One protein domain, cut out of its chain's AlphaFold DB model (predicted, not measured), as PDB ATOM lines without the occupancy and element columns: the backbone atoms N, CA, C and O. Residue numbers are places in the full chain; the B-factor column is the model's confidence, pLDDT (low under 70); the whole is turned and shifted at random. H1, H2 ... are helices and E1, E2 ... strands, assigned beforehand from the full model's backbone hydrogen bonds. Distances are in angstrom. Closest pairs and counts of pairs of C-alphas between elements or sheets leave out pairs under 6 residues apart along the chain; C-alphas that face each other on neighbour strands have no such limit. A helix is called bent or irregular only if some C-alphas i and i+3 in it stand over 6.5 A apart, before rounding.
ATOM      1  N   PRO A   6       9.975  27.399 -52.707       41.69
ATOM      2  CA  PRO A   6       9.571  28.646 -53.370       41.69
ATOM      3  C   PRO A   6       8.078  28.998 -53.249       41.69
ATOM      4  O   PRO A   6       7.689  30.114 -53.575       41.69
ATOM      5  N   SER A   7       7.226  28.062 -52.820       50.53
ATOM      6  CA  SER A   7       5.771  28.253 -52.748       50.53
ATOM      7  C   SER A   7       5.297  28.843 -51.416       50.53
ATOM      8  O   SER A   7       4.155  29.288 -51.325       50.53
ATOM      9  N   ILE A   8       6.164  28.859 -50.396       49.69
ATOM     10  CA  ILE A   8       5.807  29.225 -49.018       49.69
ATOM     11  C   ILE A   8       5.258  30.655 -48.947       49.69
ATOM     12  O   ILE A   8       4.223  30.873 -48.331       49.69
ATOM     13  N   SER A   9       5.870  31.619 -49.639       46.72
ATOM     14  CA  SER A   9       5.426  33.022 -49.604       46.72
ATOM     15  C   SER A   9       4.020  33.240 -50.179       46.72
ATOM     16  O   SER A   9       3.283  34.071 -49.669       46.72
ATOM     17  N   HIS A  10       3.618  32.475 -51.198       53.25
ATOM     18  CA  HIS A  10       2.257  32.514 -51.758       53.25
ATOM     19  C   HIS A  10       1.233  31.799 -50.852       53.25
ATOM     20  O   HIS A  10       0.039  32.098 -50.873       53.25
ATOM     21  N   TRP A  11       1.682  30.825 -50.062       52.84
ATOM     22  CA  TRP A  11       0.839  30.112 -49.100       52.84
ATOM     23  C   TRP A  11       0.613  30.904 -47.815       52.84
ATOM     24  O   TRP A  11      -0.477  30.842 -47.266       52.84
ATOM     25  N   LEU A  12       1.610  31.679 -47.380       54.66
ATOM     26  CA  LEU A  12       1.521  32.566 -46.217       54.66
ATOM     27  C   LEU A  12       0.818  33.902 -46.509       54.66
ATOM     28  O   LEU A  12       0.628  34.698 -45.594       54.66
ATOM     29  N   ASP A  13       0.424  34.163 -47.759       64.31
ATOM     30  CA  ASP A  13      -0.381  35.339 -48.099       64.31
ATOM     31  C   ASP A  13      -1.737  35.261 -47.374       64.31
ATOM     32  O   ASP A  13      -2.422  34.249 -47.538       64.31
ATOM     33  N   PRO A  14      -2.174  36.286 -46.616       60.56
ATOM     34  CA  PRO A  14      -3.451  36.269 -45.891       60.56
ATOM     35  C   PRO A  14      -4.685  36.000 -46.768       60.56
ATOM     36  O   PRO A  14      -5.716  35.556 -46.274       60.56
ATOM     37  N   ASN A  15      -4.589  36.253 -48.076       62.09
ATOM     38  CA  ASN A  15      -5.653  36.019 -49.051       62.09
ATOM     39  C   ASN A  15      -5.480  34.699 -49.819       62.09
ATOM     40  O   ASN A  15      -6.205  34.450 -50.785       62.09
ATOM     41  N   SER A  16      -4.517  33.857 -49.433       63.94
ATOM     42  CA  SER A  16      -4.288  32.567 -50.078       63.94
ATOM     43  C   SER A  16      -5.547  31.702 -50.033       63.94
ATOM     44  O   SER A  16      -6.262  31.636 -49.025       63.94
ATOM     45  N   SER A  17      -5.793  30.966 -51.119       59.78
ATOM     46  CA  SER A  17      -6.863  29.966 -51.152       59.78
ATOM     47  C   SER A  17      -6.652  28.880 -50.099       59.78
ATOM     48  O   SER A  17      -7.626  28.289 -49.656       59.78
ATOM     49  N   LEU A  18      -5.420  28.681 -49.612       59.09
ATOM     50  CA  LEU A  18      -5.121  27.812 -48.473       59.09
ATOM     51  C   LEU A  18      -5.978  28.134 -47.233       59.09
ATOM     52  O   LEU A  18      -6.434  27.209 -46.569       59.09
ATOM     53  N   TRP A  19      -6.224  29.418 -46.951       57.41
ATOM     54  CA  TRP A  19      -6.942  29.878 -45.753       57.41
ATOM     55  C   TRP A  19      -8.465  29.920 -45.924       57.41
ATOM     56  O   TRP A  19      -9.204  29.878 -44.945       57.41
ATOM     57  N   SER A  20      -8.944  30.032 -47.167       54.59
ATOM     58  CA  SER A  20     -10.360  30.278 -47.494       54.59
ATOM     59  C   SER A  20     -11.053  29.095 -48.174       54.59
ATOM     60  O   SER A  20     -12.278  28.978 -48.159       54.59
ATOM     61  N   SER A  21     -10.287  28.203 -48.790       49.78
ATOM     62  CA  SER A  21     -10.736  26.966 -49.421       49.78
ATOM     63  C   SER A  21      -9.511  26.075 -49.562       49.78
ATOM     64  O   SER A  21      -8.945  26.009 -50.664       49.78
ATOM     65  N   PRO A  22      -9.052  25.432 -48.466       47.03
ATOM     66  CA  PRO A  22      -7.944  24.507 -48.566       47.03
ATOM     67  C   PRO A  22      -8.333  23.544 -49.671       47.03
ATOM     68  O   PRO A  22      -9.406  22.932 -49.641       47.03
ATOM     69  N   SER A  23      -7.505  23.482 -50.712       42.59
ATOM     70  CA  SER A  23      -7.614  22.397 -51.671       42.59
ATOM     71  C   SER A  23      -7.678  21.154 -50.799       42.59
ATOM     72  O   SER A  23      -6.807  20.985 -49.944       42.59
ATOM     73  N   HIS A  24      -8.797  20.425 -50.904       40.28
ATOM     74  CA  HIS A  24      -9.172  19.293 -50.055       40.28
ATOM     75  C   HIS A  24      -7.893  18.567 -49.609       40.28
ATOM     76  O   HIS A  24      -7.042  18.386 -50.473       40.28
ATOM     77  N   PRO A  25      -7.691  18.124 -48.357       42.34
ATOM     78  CA  PRO A  25      -6.427  17.492 -47.923       42.34
ATOM     79  C   PRO A  25      -5.953  16.313 -48.812       42.34
ATOM     80  O   PRO A  25      -4.822  15.844 -48.709       42.34
ATOM     81  N   THR A  26      -6.813  15.849 -49.720       41.19
ATOM     82  CA  THR A  26      -6.591  14.909 -50.821       41.19
ATOM     83  C   THR A  26      -6.053  15.489 -52.138       41.19
ATOM     84  O   THR A  26      -5.668  14.700 -52.996       41.19
ATOM     85  N   ALA A  27      -5.914  16.804 -52.317       42.25
ATOM     86  CA  ALA A  27      -5.145  17.454 -53.387       42.25
ATOM     87  C   ALA A  27      -3.632  17.310 -53.133       42.25
ATOM     88  O   ALA A  27      -2.815  18.185 -53.405       42.25
ATOM     89  N   SER A  28      -3.259  16.166 -52.573       45.09
ATOM     90  CA  SER A  28      -1.921  15.645 -52.633       45.09
ATOM     91  C   SER A  28      -1.579  15.485 -54.107       45.09
ATOM     92  O   SER A  28      -2.305  14.824 -54.851       45.09
ATOM     93  N   ALA A  29      -0.428  16.006 -54.522       48.12
ATOM     94  CA  ALA A  29       0.256  15.420 -55.660       48.12
ATOM     95  C   ALA A  29       0.495  13.947 -55.293       48.12
ATOM     96  O   ALA A  29       1.326  13.639 -54.438       48.12
ATOM     97  N   ALA A  30      -0.338  13.041 -55.808       47.84
ATOM     98  CA  ALA A  30      -0.127  11.618 -55.621       47.84
ATOM     99  C   ALA A  30       1.193  11.295 -56.318       47.84
ATOM    100  O   ALA A  30       1.316  11.429 -57.537       47.84
ATOM    101  N   THR A  31       2.205  10.922 -55.539       53.03
ATOM    102  CA  THR A  31       3.412  10.357 -56.137       53.03
ATOM    103  C   THR A  31       2.980   9.025 -56.756       53.03
ATOM    104  O   THR A  31       2.252   8.289 -56.083       53.03
ATOM    105  N   PRO A  32       3.337   8.704 -58.015       55.81
ATOM    106  CA  PRO A  32       2.848   7.497 -58.673       55.81
ATOM    107  C   PRO A  32       3.076   6.265 -57.795       55.81
ATOM    108  O   PRO A  32       4.160   6.099 -57.231       55.81
ATOM    109  N   LEU A  33       2.042   5.423 -57.674       55.25
ATOM    110  CA  LEU A  33       2.090   4.163 -56.934       55.25
ATOM    111  C   LEU A  33       3.326   3.372 -57.363       55.25
ATOM    112  O   LEU A  33       3.426   2.920 -58.506       55.25
ATOM    113  N   LEU A  34       4.267   3.185 -56.439       53.31
ATOM    114  CA  LEU A  34       5.393   2.299 -56.680       53.31
ATOM    115  C   LEU A  34       4.892   0.870 -56.457       53.31
ATOM    116  O   LEU A  34       4.792   0.389 -55.329       53.31
ATOM    117  N   THR A  35       4.576   0.182 -57.554       52.69
ATOM    118  CA  THR A  35       4.232  -1.251 -57.571       52.69
ATOM    119  C   THR A  35       5.422  -2.151 -57.223       52.69
ATOM    120  O   THR A  35       5.259  -3.351 -57.007       52.69
ATOM    121  N   THR A  36       6.630  -1.591 -57.132       56.59
ATOM    122  CA  THR A  36       7.855  -2.326 -56.822       56.59
ATOM    123  C   THR A  36       7.968  -2.628 -55.326       56.59
ATOM    124  O   THR A  36       7.998  -1.721 -54.494       56.59
ATOM    125  N   ARG A  37       8.117  -3.914 -54.983       59.59
ATOM    126  CA  ARG A  37       8.349  -4.379 -53.607       59.59
ATOM    127  C   ARG A  37       9.626  -3.752 -53.036       59.59
ATOM    128  O   ARG A  37      10.709  -3.957 -53.582       59.59
ATOM    129  N   LYS A  38       9.532  -3.050 -51.903       61.72
ATOM    130  CA  LYS A  38      10.701  -2.565 -51.143       61.72
ATOM    131  C   LYS A  38      10.653  -3.113 -49.723       61.72
ATOM    132  O   LYS A  38       9.709  -2.854 -48.990       61.72
ATOM    133  N   ARG A  39      11.682  -3.877 -49.331       70.00
ATOM    134  CA  ARG A  39      11.849  -4.428 -47.965       70.00
ATOM    135  C   ARG A  39      10.609  -5.173 -47.422       70.00
ATOM    136  O   ARG A  39      10.291  -5.059 -46.247       70.00
ATOM    137  N   GLY A  40       9.898  -5.914 -48.277       76.88
ATOM    138  CA  GLY A  40       8.693  -6.668 -47.893       76.88
ATOM    139  C   GLY A  40       7.374  -5.889 -47.981       76.88
ATOM    140  O   GLY A  40       6.316  -6.500 -47.889       76.88
ATOM    141  N   PHE A  41       7.418  -4.582 -48.244       78.06
ATOM    142  CA  PHE A  41       6.230  -3.754 -48.439       78.06
ATOM    143  C   PHE A  41       5.835  -3.652 -49.921       78.06
ATOM    144  O   PHE A  41       6.703  -3.610 -50.799       78.06
ATOM    145  N   THR A  42       4.529  -3.610 -50.182       75.56
ATOM    146  CA  THR A  42       3.876  -3.413 -51.488       75.56
ATOM    147  C   THR A  42       2.905  -2.230 -51.423       75.56
ATOM    148  O   THR A  42       2.648  -1.706 -50.340       75.56
ATOM    149  N   GLN A  43       2.356  -1.824 -52.575       76.56
ATOM    150  CA  GLN A  43       1.361  -0.749 -52.692       76.56
ATOM    151  C   GLN A  43       1.817   0.527 -51.974       76.56
ATOM    152  O   GLN A  43       1.091   1.096 -51.164       76.56
ATOM    153  N   ILE A  44       3.069   0.926 -52.217       73.81
ATOM    154  CA  ILE A  44       3.656   2.075 -51.536       73.81
ATOM    155  C   ILE A  44       3.128   3.342 -52.207       73.81
ATOM    156  O   ILE A  44       3.425   3.607 -53.374       73.81
ATOM    157  N   GLU A  45       2.366   4.119 -51.452       74.38
ATOM    158  CA  GLU A  45       1.816   5.402 -51.861       74.38
ATOM    159  C   GLU A  45       2.335   6.496 -50.933       74.38
ATOM    160  O   GLU A  45       2.179   6.407 -49.715       74.38
ATOM    161  N   THR A  46       2.918   7.550 -51.500       70.81
ATOM    162  CA  THR A  46       3.283   8.745 -50.734       70.81
ATOM    163  C   THR A  46       2.375   9.896 -51.120       70.81
ATOM    164  O   THR A  46       2.267  10.259 -52.296       70.81
ATOM    165  N   ARG A  47       1.754  10.484 -50.102       68.38
ATOM    166  CA  ARG A  47       0.925  11.676 -50.191       68.38
ATOM    167  C   ARG A  47       1.565  12.825 -49.433       68.38
ATOM    168  O   ARG A  47       2.268  12.616 -48.448       68.38
ATOM    169  N   ILE A  48       1.305  14.033 -49.904       68.38
ATOM    170  CA  ILE A  48       1.665  15.269 -49.227       68.38
ATOM    171  C   ILE A  48       0.365  15.903 -48.754       68.38
ATOM    172  O   ILE A  48      -0.501  16.196 -49.575       68.38
ATOM    173  N   ALA A  49       0.238  16.110 -47.449       70.69
ATOM    174  CA  ALA A  49      -0.905  16.780 -46.849       70.69
ATOM    175  C   ALA A  49      -0.452  18.080 -46.187       70.69
ATOM    176  O   ALA A  49       0.628  18.131 -45.598       70.69
ATOM    177  N   HIS A  50      -1.290  19.109 -46.277       74.12
ATOM    178  CA  HIS A  50      -1.124  20.326 -45.495       74.12
ATOM    179  C   HIS A  50      -2.190  20.347 -44.406       74.12
ATOM    180  O   HIS A  50      -3.370  20.190 -44.718       74.12
ATOM    181  N   LEU A  51      -1.781  20.478 -43.146       77.19
ATOM    182  CA  LEU A  51      -2.698  20.515 -42.008       77.19
ATOM    183  C   LEU A  51      -2.461  21.789 -41.203       77.19
ATOM    184  O   LEU A  51      -1.300  22.164 -41.024       77.19
ATOM    185  N   PRO A  52      -3.526  22.452 -40.728       80.50
ATOM    186  CA  PRO A  52      -3.364  23.555 -39.801       80.50
ATOM    187  C   PRO A  52      -2.731  23.052 -38.511       80.50
ATOM    188  O   PRO A  52      -2.854  21.882 -38.142       80.50
ATOM    189  N   ASP A  53      -2.075  23.969 -37.832       81.81
ATOM    190  CA  ASP A  53      -1.458  23.746 -36.544       81.81
ATOM    191  C   ASP A  53      -2.015  24.769 -35.578       81.81
ATOM    192  O   ASP A  53      -1.780  25.968 -35.691       81.81
ATOM    193  N   GLY A  54      -2.914  24.275 -34.738       80.38
ATOM    194  CA  GLY A  54      -3.806  25.086 -33.930       80.38
ATOM    195  C   GLY A  54      -5.252  25.122 -34.414       80.38
ATOM    196  O   GLY A  54      -5.638  24.625 -35.473       80.38
ATOM    197  N   THR A  55      -6.092  25.697 -33.560       81.75
ATOM    198  CA  THR A  55      -7.557  25.631 -33.655       81.75
ATOM    199  C   THR A  55      -8.170  26.774 -34.463       81.75
ATOM    200  O   THR A  55      -9.378  26.988 -34.407       81.75
ATOM    201  N   TRP A  56      -7.355  27.545 -35.183       82.69
ATOM    202  CA  TRP A  56      -7.778  28.765 -35.877       82.69
ATOM    203  C   TRP A  56      -8.552  28.490 -37.177       82.69
ATOM    204  O   TRP A  56      -9.250  29.370 -37.678       82.69
ATOM    205  N   HIS A  57      -8.448  27.280 -37.735       82.31
ATOM    206  CA  HIS A  57      -9.112  26.937 -38.993       82.31
ATOM    207  C   HIS A  57     -10.653  26.963 -38.842       82.31
ATOM    208  O   HIS A  57     -11.164  26.524 -37.812       82.31
ATOM    209  N   PRO A  58     -11.436  27.437 -39.833       78.75
ATOM    210  CA  PRO A  58     -12.898  27.533 -39.706       78.75
ATOM    211  C   PRO A  58     -13.636  26.179 -39.732       78.75
ATOM    212  O   PRO A  58     -14.732  26.066 -39.190       78.75
ATOM    213  N   ASP A  59     -13.063  25.157 -40.371       79.12
ATOM    214  CA  ASP A  59     -13.621  23.793 -40.409       79.12
ATOM    215  C   ASP A  59     -13.379  23.041 -39.076       79.12
ATOM    216  O   ASP A  59     -12.213  22.836 -38.719       79.12
ATOM    217  N   PRO A  60     -14.431  22.560 -38.378       80.62
ATOM    218  CA  PRO A  60     -14.311  21.833 -37.109       80.62
ATOM    219  C   PRO A  60     -13.421  20.584 -37.149       80.62
ATOM    220  O   PRO A  60     -12.766  20.261 -36.158       80.62
ATOM    221  N   VAL A  61     -13.375  19.864 -38.273       79.94
ATOM    222  CA  VAL A  61     -12.514  18.676 -38.417       79.94
ATOM    223  C   VAL A  61     -11.048  19.095 -38.425       79.94
ATOM    224  O   VAL A  61     -10.199  18.468 -37.790       79.94
ATOM    225  N   LEU A  62     -10.752  20.191 -39.117       78.69
ATOM    226  CA  LEU A  62      -9.405  20.734 -39.201       78.69
ATOM    227  C   LEU A  62      -8.979  21.425 -37.898       78.69
ATOM    228  O   LEU A  62      -7.802  21.369 -37.564       78.69
ATOM    229  N   GLN A  63      -9.912  21.959 -37.104       83.25
ATOM    230  CA  GLN A  63      -9.623  22.407 -35.734       83.25
ATOM    231  C   GLN A  63      -9.159  21.255 -34.840       83.25
ATOM    232  O   GLN A  63      -8.179  21.397 -34.114       83.25
ATOM    233  N   GLN A  64      -9.838  20.106 -34.903       83.62
ATOM    234  CA  GLN A  64      -9.442  18.918 -34.139       83.62
ATOM    235  C   GLN A  64      -8.073  18.395 -34.585       83.62
ATOM    236  O   GLN A  64      -7.240  18.053 -33.745       83.62
ATOM    237  N   ALA A  65      -7.822  18.367 -35.897       83.75
ATOM    238  CA  ALA A  65      -6.518  17.994 -36.437       83.75
ATOM    239  C   ALA A  65      -5.412  18.963 -35.987       83.75
ATOM    240  O   ALA A  65      -4.339  18.518 -35.588       83.75
ATOM    241  N   GLY A  66      -5.686  20.269 -35.998       84.69
ATOM    242  CA  GLY A  66      -4.742  21.291 -35.557       84.69
ATOM    243  C   GLY A  66      -4.464  21.262 -34.055       84.69
ATOM    244  O   GLY A  66      -3.316  21.439 -33.660       84.69
ATOM    245  N   ALA A  67      -5.461  20.960 -33.219       86.88
ATOM    246  CA  ALA A  67      -5.249  20.738 -31.786       86.88
ATOM    247  C   ALA A  67      -4.324  19.536 -31.528       86.88
ATOM    248  O   ALA A  67      -3.399  19.616 -30.722       86.88
ATOM    249  N   LEU A  68      -4.527  18.437 -32.265       87.81
ATOM    250  CA  LEU A  68      -3.643  17.274 -32.188       87.81
ATOM    251  C   LEU A  68      -2.214  17.613 -32.647       87.81
ATOM    252  O   LEU A  68      -1.254  17.144 -32.040       87.81
ATOM    253  N   ALA A  69      -2.065  18.423 -33.700       85.38
ATOM    254  CA  ALA A  69      -0.758  18.868 -34.184       85.38
ATOM    255  C   ALA A  69       0.002  19.687 -33.125       85.38
ATOM    256  O   ALA A  69       1.175  19.399 -32.872       85.38
ATOM    257  N   GLN A  70      -0.675  20.612 -32.434       87.44
ATOM    258  CA  GLN A  70      -0.080  21.382 -31.337       87.44
ATOM    259  C   GLN A  70       0.416  20.483 -30.201       87.44
ATOM    260  O   GLN A  70       1.522  20.672 -29.692       87.44
ATOM    261  N   ASP A  71      -0.354  19.459 -29.822       89.06
ATOM    262  CA  ASP A  71       0.075  18.515 -28.788       89.06
ATOM    263  C   ASP A  71       1.305  17.699 -29.218       89.06
ATOM    264  O   ASP A  71       2.227  17.497 -28.422       89.06
ATOM    265  N   VAL A  72       1.377  17.286 -30.489       88.62
ATOM    266  CA  VAL A  72       2.564  16.615 -31.045       88.62
ATOM    267  C   VAL A  72       3.787  17.534 -31.017       88.62
ATOM    268  O   VAL A  72       4.871  17.091 -30.621       88.62
ATOM    269  N   TRP A  73       3.646  18.806 -31.393       86.81
ATOM    270  CA  TRP A  73       4.751  19.762 -31.319       86.81
ATOM    271  C   TRP A  73       5.197  20.016 -29.887       86.81
ATOM    272  O   TRP A  73       6.398  20.074 -29.638       86.81
ATOM    273  N   ARG A  74       4.254  20.123 -28.946       90.06
ATOM    274  CA  ARG A  74       4.569  20.301 -27.526       90.06
ATOM    275  C   ARG A  74       5.514  19.213 -27.035       90.06
ATOM    276  O   ARG A  74       6.555  19.490 -26.446       90.06
ATOM    277  N   VAL A  75       5.181  17.963 -27.349       92.06
ATOM    278  CA  VAL A  75       6.020  16.807 -27.018       92.06
ATOM    279  C   VAL A  75       7.347  16.846 -27.781       92.06
ATOM    280  O   VAL A  75       8.398  16.585 -27.195       92.06
ATOM    281  N   THR A  76       7.325  17.205 -29.066       90.56
ATOM    282  CA  THR A  76       8.532  17.314 -29.902       90.56
ATOM    283  C   THR A  76       9.525  18.324 -29.334       90.56
ATOM    284  O   THR A  76      10.690  17.983 -29.144       90.56
ATOM    285  N   TRP A  77       9.079  19.530 -28.994       92.56
ATOM    286  CA  TRP A  77       9.924  20.569 -28.410       92.56
ATOM    287  C   TRP A  77      10.501  20.153 -27.059       92.56
ATOM    288  O   TRP A  77      11.704  20.283 -26.841       92.56
ATOM    289  N   HIS A  78       9.708  19.529 -26.185       92.69
ATOM    290  CA  HIS A  78      10.243  18.981 -24.937       92.69
ATOM    291  C   HIS A  78      11.282  17.873 -25.164       92.69
ATOM    292  O   HIS A  78      12.225  17.753 -24.381       92.69
ATOM    293  N   SER A  79      11.170  17.094 -26.244       92.44
ATOM    294  CA  SER A  79      12.164  16.066 -26.583       92.44
ATOM    295  C   SER A  79      13.519  16.635 -27.033       92.44
ATOM    296  O   SER A  79      14.528  15.936 -26.956       92.44
ATOM    297  N   VAL A  80      13.574  17.911 -27.435       91.38
ATOM    298  CA  VAL A  80      14.829  18.609 -27.766       91.38
ATOM    299  C   VAL A  80      15.679  18.847 -26.516       91.38
ATOM    300  O   VAL A  80      16.905  18.848 -26.609       91.38
ATOM    301  N   ILE A  81      15.050  18.984 -25.341       91.75
ATOM    302  CA  ILE A  81      15.748  19.256 -24.077       91.75
ATOM    303  C   ILE A  81      16.848  18.224 -23.788       91.75
ATOM    304  O   ILE A  81      18.015  18.616 -23.701       91.75
ATOM    305  N   PRO A  82      16.543  16.917 -23.655       92.50
ATOM    306  CA  PRO A  82      17.579  15.920 -23.400       92.50
ATOM    307  C   PRO A  82      18.626  15.865 -24.520       92.50
ATOM    308  O   PRO A  82      19.812  15.740 -24.228       92.50
ATOM    309  N   LEU A  83      18.222  16.045 -25.782       91.19
ATOM    310  CA  LEU A  83      19.131  15.995 -26.929       91.19
ATOM    311  C   LEU A  83      20.178  17.118 -26.897       91.19
ATOM    312  O   LEU A  83      21.357  16.872 -27.132       91.19
ATOM    313  N   MET A  84      19.775  18.348 -26.579       91.25
ATOM    314  CA  MET A  84      20.706  19.479 -26.488       91.25
ATOM    315  C   MET A  84      21.602  19.383 -25.253       91.25
ATOM    316  O   MET A  84      22.780  19.742 -25.308       91.25
ATOM    317  N   ARG A  85      21.087  18.827 -24.154       91.88
ATOM    318  CA  ARG A  85      21.895  18.551 -22.962       91.88
ATOM    319  C   ARG A  85      23.003  17.538 -23.229       91.88
ATOM    320  O   ARG A  85      24.118  17.731 -22.758       91.88
ATOM    321  N   GLU A  86      22.732  16.492 -24.008       92.88
ATOM    322  CA  GLU A  86      23.758  15.526 -24.431       92.88
ATOM    323  C   GLU A  86      24.880  16.178 -25.253       92.88
ATOM    324  O   GLU A  86      26.016  15.709 -25.228       92.88
ATOM    325  N   GLN A  87      24.588  17.288 -25.936       92.38
ATOM    326  CA  GLN A  87      25.577  18.089 -26.665       92.38
ATOM    327  C   GLN A  87      26.308  19.116 -25.779       92.38
ATOM    328  O   GLN A  87      27.120  19.892 -26.280       92.38
ATOM    329  N   GLY A  88      26.048  19.125 -24.467       92.88
ATOM    330  CA  GLY A  88      26.705  20.009 -23.503       92.88
ATOM    331  C   GLY A  88      26.103  21.411 -23.406       92.88
ATOM    332  O   GLY A  88      26.748  22.300 -22.852       92.88
ATOM    333  N   VAL A  89      24.894  21.630 -23.935       93.69
ATOM    334  CA  VAL A  89      24.180  22.902 -23.762       93.69
ATOM    335  C   VAL A  89      23.581  22.968 -22.356       93.69
ATOM    336  O   VAL A  89      23.070  21.973 -21.836       93.69
ATOM    337  N   ASP A  90      23.651  24.150 -21.746       94.25
ATOM    338  CA  ASP A  90      23.101  24.407 -20.418       94.25
ATOM    339  C   ASP A  90      21.577  24.197 -20.363       94.25
ATOM    340  O   ASP A  90      20.845  24.556 -21.287       94.25
ATOM    341  N   GLU A  91      21.095  23.610 -19.266       90.12
ATOM    342  CA  GLU A  91      19.687  23.241 -19.105       90.12
ATOM    343  C   GLU A  91      18.755  24.456 -19.071       90.12
ATOM    344  O   GLU A  91      17.665  24.393 -19.640       90.12
ATOM    345  N   GLU A  92      19.165  25.560 -18.443       92.69
ATOM    346  CA  GLU A  92      18.341  26.769 -18.364       92.69
ATOM    347  C   GLU A  92      18.201  27.413 -19.741       92.69
ATOM    348  O   GLU A  92      17.097  27.792 -20.133       92.69
ATOM    349  N   ILE A  93      19.295  27.444 -20.508       94.44
ATOM    350  CA  ILE A  93      19.295  27.958 -21.882       94.44
ATOM    351  C   ILE A  93      18.365  27.125 -22.766       94.44
ATOM    352  O   ILE A  93      17.511  27.672 -23.460       94.44
ATOM    353  N   VAL A  94      18.504  25.798 -22.742       93.81
ATOM    354  CA  VAL A  94      17.679  24.916 -23.579       93.81
ATOM    355  C   VAL A  94      16.208  24.991 -23.183       93.81
ATOM    356  O   VAL A  94      15.343  24.990 -24.057       93.81
ATOM    357  N   ARG A  95      15.913  25.072 -21.881       93.38
ATOM    358  CA  ARG A  95      14.539  25.207 -21.396       93.38
ATOM    359  C   ARG A  95      13.915  26.525 -21.849       93.38
ATOM    360  O   ARG A  95      12.807  26.475 -22.363       93.38
ATOM    361  N   SER A  96      14.640  27.643 -21.755       94.62
ATOM    362  CA  SER A  96      14.176  28.942 -22.269       94.62
ATOM    363  C   SER A  96      13.845  28.865 -23.759       94.62
ATOM    364  O   SER A  96      12.753  29.238 -24.155       94.62
ATOM    365  N   ILE A  97      14.736  28.292 -24.577       92.69
ATOM    366  CA  ILE A  97      14.504  28.143 -26.026       92.69
ATOM    367  C   ILE A  97      13.231  27.335 -26.309       92.69
ATOM    368  O   ILE A  97      12.462  27.672 -27.205       92.69
ATOM    369  N   VAL A  98      13.027  26.243 -25.572       94.25
ATOM    370  CA  VAL A  98      11.848  25.386 -25.738       94.25
ATOM    371  C   VAL A  98      10.574  26.096 -25.289       94.25
ATOM    372  O   VAL A  98       9.559  25.979 -25.966       94.25
ATOM    373  N   GLU A  99      10.612  26.822 -24.176       94.50
ATOM    374  CA  GLU A  99       9.469  27.589 -23.673       94.50
ATOM    375  C   GLU A  99       9.081  28.713 -24.640       94.50
ATOM    376  O   GLU A  99       7.914  28.784 -25.019       94.50
ATOM    377  N   ASP A 100      10.050  29.487 -25.132       93.00
ATOM    378  CA  ASP A 100       9.823  30.565 -26.103       93.00
ATOM    379  C   ASP A 100       9.220  30.018 -27.410       93.00
ATOM    380  O   ASP A 100       8.246  30.554 -27.941       93.00
ATOM    381  N   ALA A 101       9.753  28.897 -27.913       90.31
ATOM    382  CA  ALA A 101       9.237  28.256 -29.122       90.31
ATOM    383  C   ALA A 101       7.805  27.728 -28.942       90.31
ATOM    384  O   ALA A 101       7.011  27.743 -29.883       90.31
ATOM    385  N   LEU A 102       7.466  27.244 -27.744       91.69
ATOM    386  CA  LEU A 102       6.109  26.810 -27.426       91.69
ATOM    387  C   LEU A 102       5.156  27.987 -27.259       91.69
ATOM    388  O   LEU A 102       4.003  27.869 -27.663       91.69
ATOM    389  N   GLU A 103       5.606  29.098 -26.681       91.75
ATOM    390  CA  GLU A 103       4.799  30.310 -26.569       91.75
ATOM    391  C   GLU A 103       4.420  30.839 -27.956       91.75
ATOM    392  O   GLU A 103       3.236  31.035 -28.223       91.75
ATOM    393  N   GLU A 104       5.393  30.959 -28.863       87.62
ATOM    394  CA  GLU A 104       5.150  31.388 -30.246       87.62
ATOM    395  C   GLU A 104       4.207  30.423 -30.980       87.62
ATOM    396  O   GLU A 104       3.266  30.838 -31.650       87.62
ATOM    397  N   LEU A 105       4.411  29.115 -30.816       84.69
ATOM    398  CA  LEU A 105       3.580  28.103 -31.463       84.69
ATOM    399  C   LEU A 105       2.124  28.096 -30.967       84.69
ATOM    400  O   LEU A 105       1.199  27.768 -31.715       84.69
ATOM    401  N   MET A 106       1.926  28.385 -29.682       84.56
ATOM    402  CA  MET A 106       0.608  28.381 -29.051       84.56
ATOM    403  C   MET A 106      -0.095  29.738 -29.161       84.56
ATOM    404  O   MET A 106      -1.251  29.838 -28.738       84.56
ATOM    405  N   ASP A 107       0.555  30.756 -29.735       85.69
ATOM    406  CA  ASP A 107      -0.050  32.056 -29.995       85.69
ATOM    407  C   ASP A 107      -1.212  31.903 -31.000       85.69
ATOM    408  O   ASP A 107      -0.999  31.591 -32.175       85.69
ATOM    409  N   PRO A 108      -2.468  32.153 -30.582       77.69
ATOM    410  CA  PRO A 108      -3.631  31.986 -31.449       77.69
ATOM    411  C   PRO A 108      -3.700  33.016 -32.588       77.69
ATOM    412  O   PRO A 108      -4.548  32.888 -33.473       77.69
ATOM    413  N   THR A 109      -2.863  34.056 -32.560       82.69
ATOM    414  CA  THR A 109      -2.759  35.061 -33.623       82.69
ATOM    415  C   THR A 109      -1.853  34.613 -34.767       82.69
ATOM    416  O   THR A 109      -1.952  35.157 -35.870       82.69
ATOM    417  N   ILE A 110      -1.022  33.592 -34.539       79.62
ATOM    418  CA  ILE A 110      -0.108  33.049 -35.536       79.62
ATOM    419  C   ILE A 110      -0.767  31.837 -36.197       79.62
ATOM    420  O   ILE A 110      -1.113  30.846 -35.562       79.62
ATOM    421  N   GLN A 111      -0.955  31.917 -37.513       81.94
ATOM    422  CA  GLN A 111      -1.521  30.826 -38.301       81.94
ATOM    423  C   GLN A 111      -0.394  30.012 -38.934       81.94
ATOM    424  O   GLN A 111       0.223  30.435 -39.913       81.94
ATOM    425  N   THR A 112      -0.125  28.832 -38.383       78.94
ATOM    426  CA  THR A 112       0.882  27.899 -38.900       78.94
ATOM    427  C   THR A 112       0.231  26.714 -39.614       78.94
ATOM    428  O   THR A 112      -0.861  26.254 -39.275       78.94
ATOM    429  N   VAL A 113       0.902  26.210 -40.651       78.12
ATOM    430  CA  VAL A 113       0.471  25.043 -41.431       78.12
ATOM    431  C   VAL A 113       1.653  24.106 -41.600       78.12
ATOM    432  O   VAL A 113       2.759  24.521 -41.946       78.12
ATOM    433  N   TRP A 114       1.409  22.820 -41.408       75.44
ATOM    434  CA  TRP A 114       2.413  21.785 -41.576       75.44
ATOM    435  C   TRP A 114       2.289  21.116 -42.913       75.44
ATOM    436  O   TRP A 114       1.191  20.851 -43.393       75.44
ATOM    437  N   LYS A 115       3.437  20.713 -43.440       78.62
ATOM    438  CA  LYS A 115       3.526  19.843 -44.598       78.62
ATOM    439  C   LYS A 115       3.911  18.432 -44.166       78.62
ATOM    440  O   LYS A 115       5.073  18.157 -43.874       78.62
ATOM    441  N   TYR A 116       2.942  17.530 -44.182       72.12
ATOM    442  CA  TYR A 116       3.132  16.120 -43.872       72.12
ATOM    443  C   TYR A 116       3.440  15.314 -45.129       72.12
ATOM    444  O   TYR A 116       2.734  15.408 -46.131       72.12
ATOM    445  N   TYR A 117       4.458  14.460 -45.043       71.44
ATOM    446  CA  TYR A 117       4.707  13.395 -46.009       71.44
ATOM    447  C   TYR A 117       4.159  12.091 -45.431       71.44
ATOM    448  O   TYR A 117       4.743  11.505 -44.524       71.44
ATOM    449  N   MET A 118       3.016  11.646 -45.939       69.19
ATOM    450  CA  MET A 118       2.354  10.424 -45.499       69.19
ATOM    451  C   MET A 118       2.682   9.286 -46.456       69.19
ATOM    452  O   MET A 118       2.269   9.319 -47.614       69.19
ATOM    453  N   THR A 119       3.375   8.257 -45.978       74.38
ATOM    454  CA  THR A 119       3.599   7.030 -46.751       74.38
ATOM    455  C   THR A 119       2.691   5.919 -46.245       74.38
ATOM    456  O   THR A 119       2.784   5.505 -45.093       74.38
ATOM    457  N   HIS A 120       1.843   5.409 -47.131       74.56
ATOM    458  CA  HIS A 120       1.041   4.213 -46.920       74.56
ATOM    459  C   HIS A 120       1.706   3.048 -47.641       74.56
ATOM    460  O   HIS A 120       2.164   3.194 -48.772       74.56
ATOM    461  N   ALA A 121       1.784   1.899 -46.982       77.88
ATOM    462  CA  ALA A 121       2.327   0.687 -47.574       77.88
ATOM    463  C   ALA A 121       1.710  -0.548 -46.913       77.88
ATOM    464  O   ALA A 121       1.444  -0.549 -45.712       77.88
ATOM    465  N   VAL A 122       1.530  -1.617 -47.684       78.56
ATOM    466  CA  VAL A 122       1.007  -2.896 -47.190       78.56
ATOM    467  C   VAL A 122       2.165  -3.866 -46.986       78.56
ATOM    468  O   VAL A 122       2.979  -4.069 -47.888       78.56
ATOM    469  N   LYS A 123       2.257  -4.468 -45.798       79.00
ATOM    470  CA  LYS A 123       3.262  -5.492 -45.486       79.00
ATOM    471  C   LYS A 123       2.737  -6.873 -45.885       79.00
ATOM    472  O   LYS A 123       1.613  -7.209 -45.524       79.00
ATOM    473  N   ILE A 124       3.558  -7.647 -46.595       68.06
ATOM    474  CA  ILE A 124       3.315  -9.066 -46.910       68.06
ATOM    475  C   ILE A 124       4.323  -9.916 -46.148       68.06
ATOM    476  O   ILE A 124       5.532  -9.591 -46.252       68.06
TER     477      ILE A 124
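AT A GLANCE: This is residues 6 to 124 of the 124 residues of an uncharacterized protein of Thanatephorus cucumeris (strain AG1-IA) (UniProt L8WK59). A long two-stranded ribbon, E1 and E2, and a long helical hairpin, H3 and H4, make the two arms of a loose V, meeting where the end of E1 packs on the first half of H3. Two short helices, H1 and H2, lie off this corner, apart from H3 and H4, and residues 21 to 40 run back along the ribbon to its far end. The 119 printed residues hold, in chain order, H1, H2, E1, H3, H4 and E2, a mixed class with one antiparallel sheet. The whole is loose, radius of gyration of the C-alphas 18.0 A, spanning 50 by 41 by 29 A.

HOW THE PARTS SIT: Begin with E1, residues 41 to 53, and its antiparallel neighbour E2, residues 112 to 123, at 163 degrees; find N 47 and O 118 at 2.8 A. E1 bends by 64 degrees at residue 44. At Asp 53, look to H3, residues 60 to 86: the closest C-alphas, Asp 53 and Gly 66, are 4.2 A apart. H3 and E2 are near each other, with 5 pairs of C-alphas within 10 A. H3 and H4, residues 91 to 106, form a helical hairpin and touch at a shallow tilt of 11 degrees, opposite ways; the closest C-alphas, Trp 77 and Val 98, are 5.8 A apart. H1, residues 6 to 11, and H2, residues 17 to 20, are close but not clearly touching, C-alphas 11 and 18 being 6.4 A apart. Every O i to N i+4 pair is within hydrogen-bond range in H4, 20 of 23 in H3 and 1 of 2 in H1; H2 is too short for one.

IN THESE COORDINATES: Find C-alpha 41 at (6.230, -3.754, -48.439); E1 runs 30.9 A from there. H3 starts at (-14.311, 21.833, -37.109) and runs 40.6 A; H4 runs 22.1 A. E2 runs 34.1 A to C-alpha 123 at (3.262, -5.492, -45.486). H1, 9.8 A, is irregular, C-alphas 6 and 9 being 7.1 A apart; H2 is 5.1 A long.

THE WHOLE: The C-alphas farthest apart, Thr 35 and Glu 92, are 50.2 A apart. The printed part has no cut; the link H2 to E1 is long. Look for pLDDT under 70 at residues 6 to 38, 47 to 48, 118 and 124.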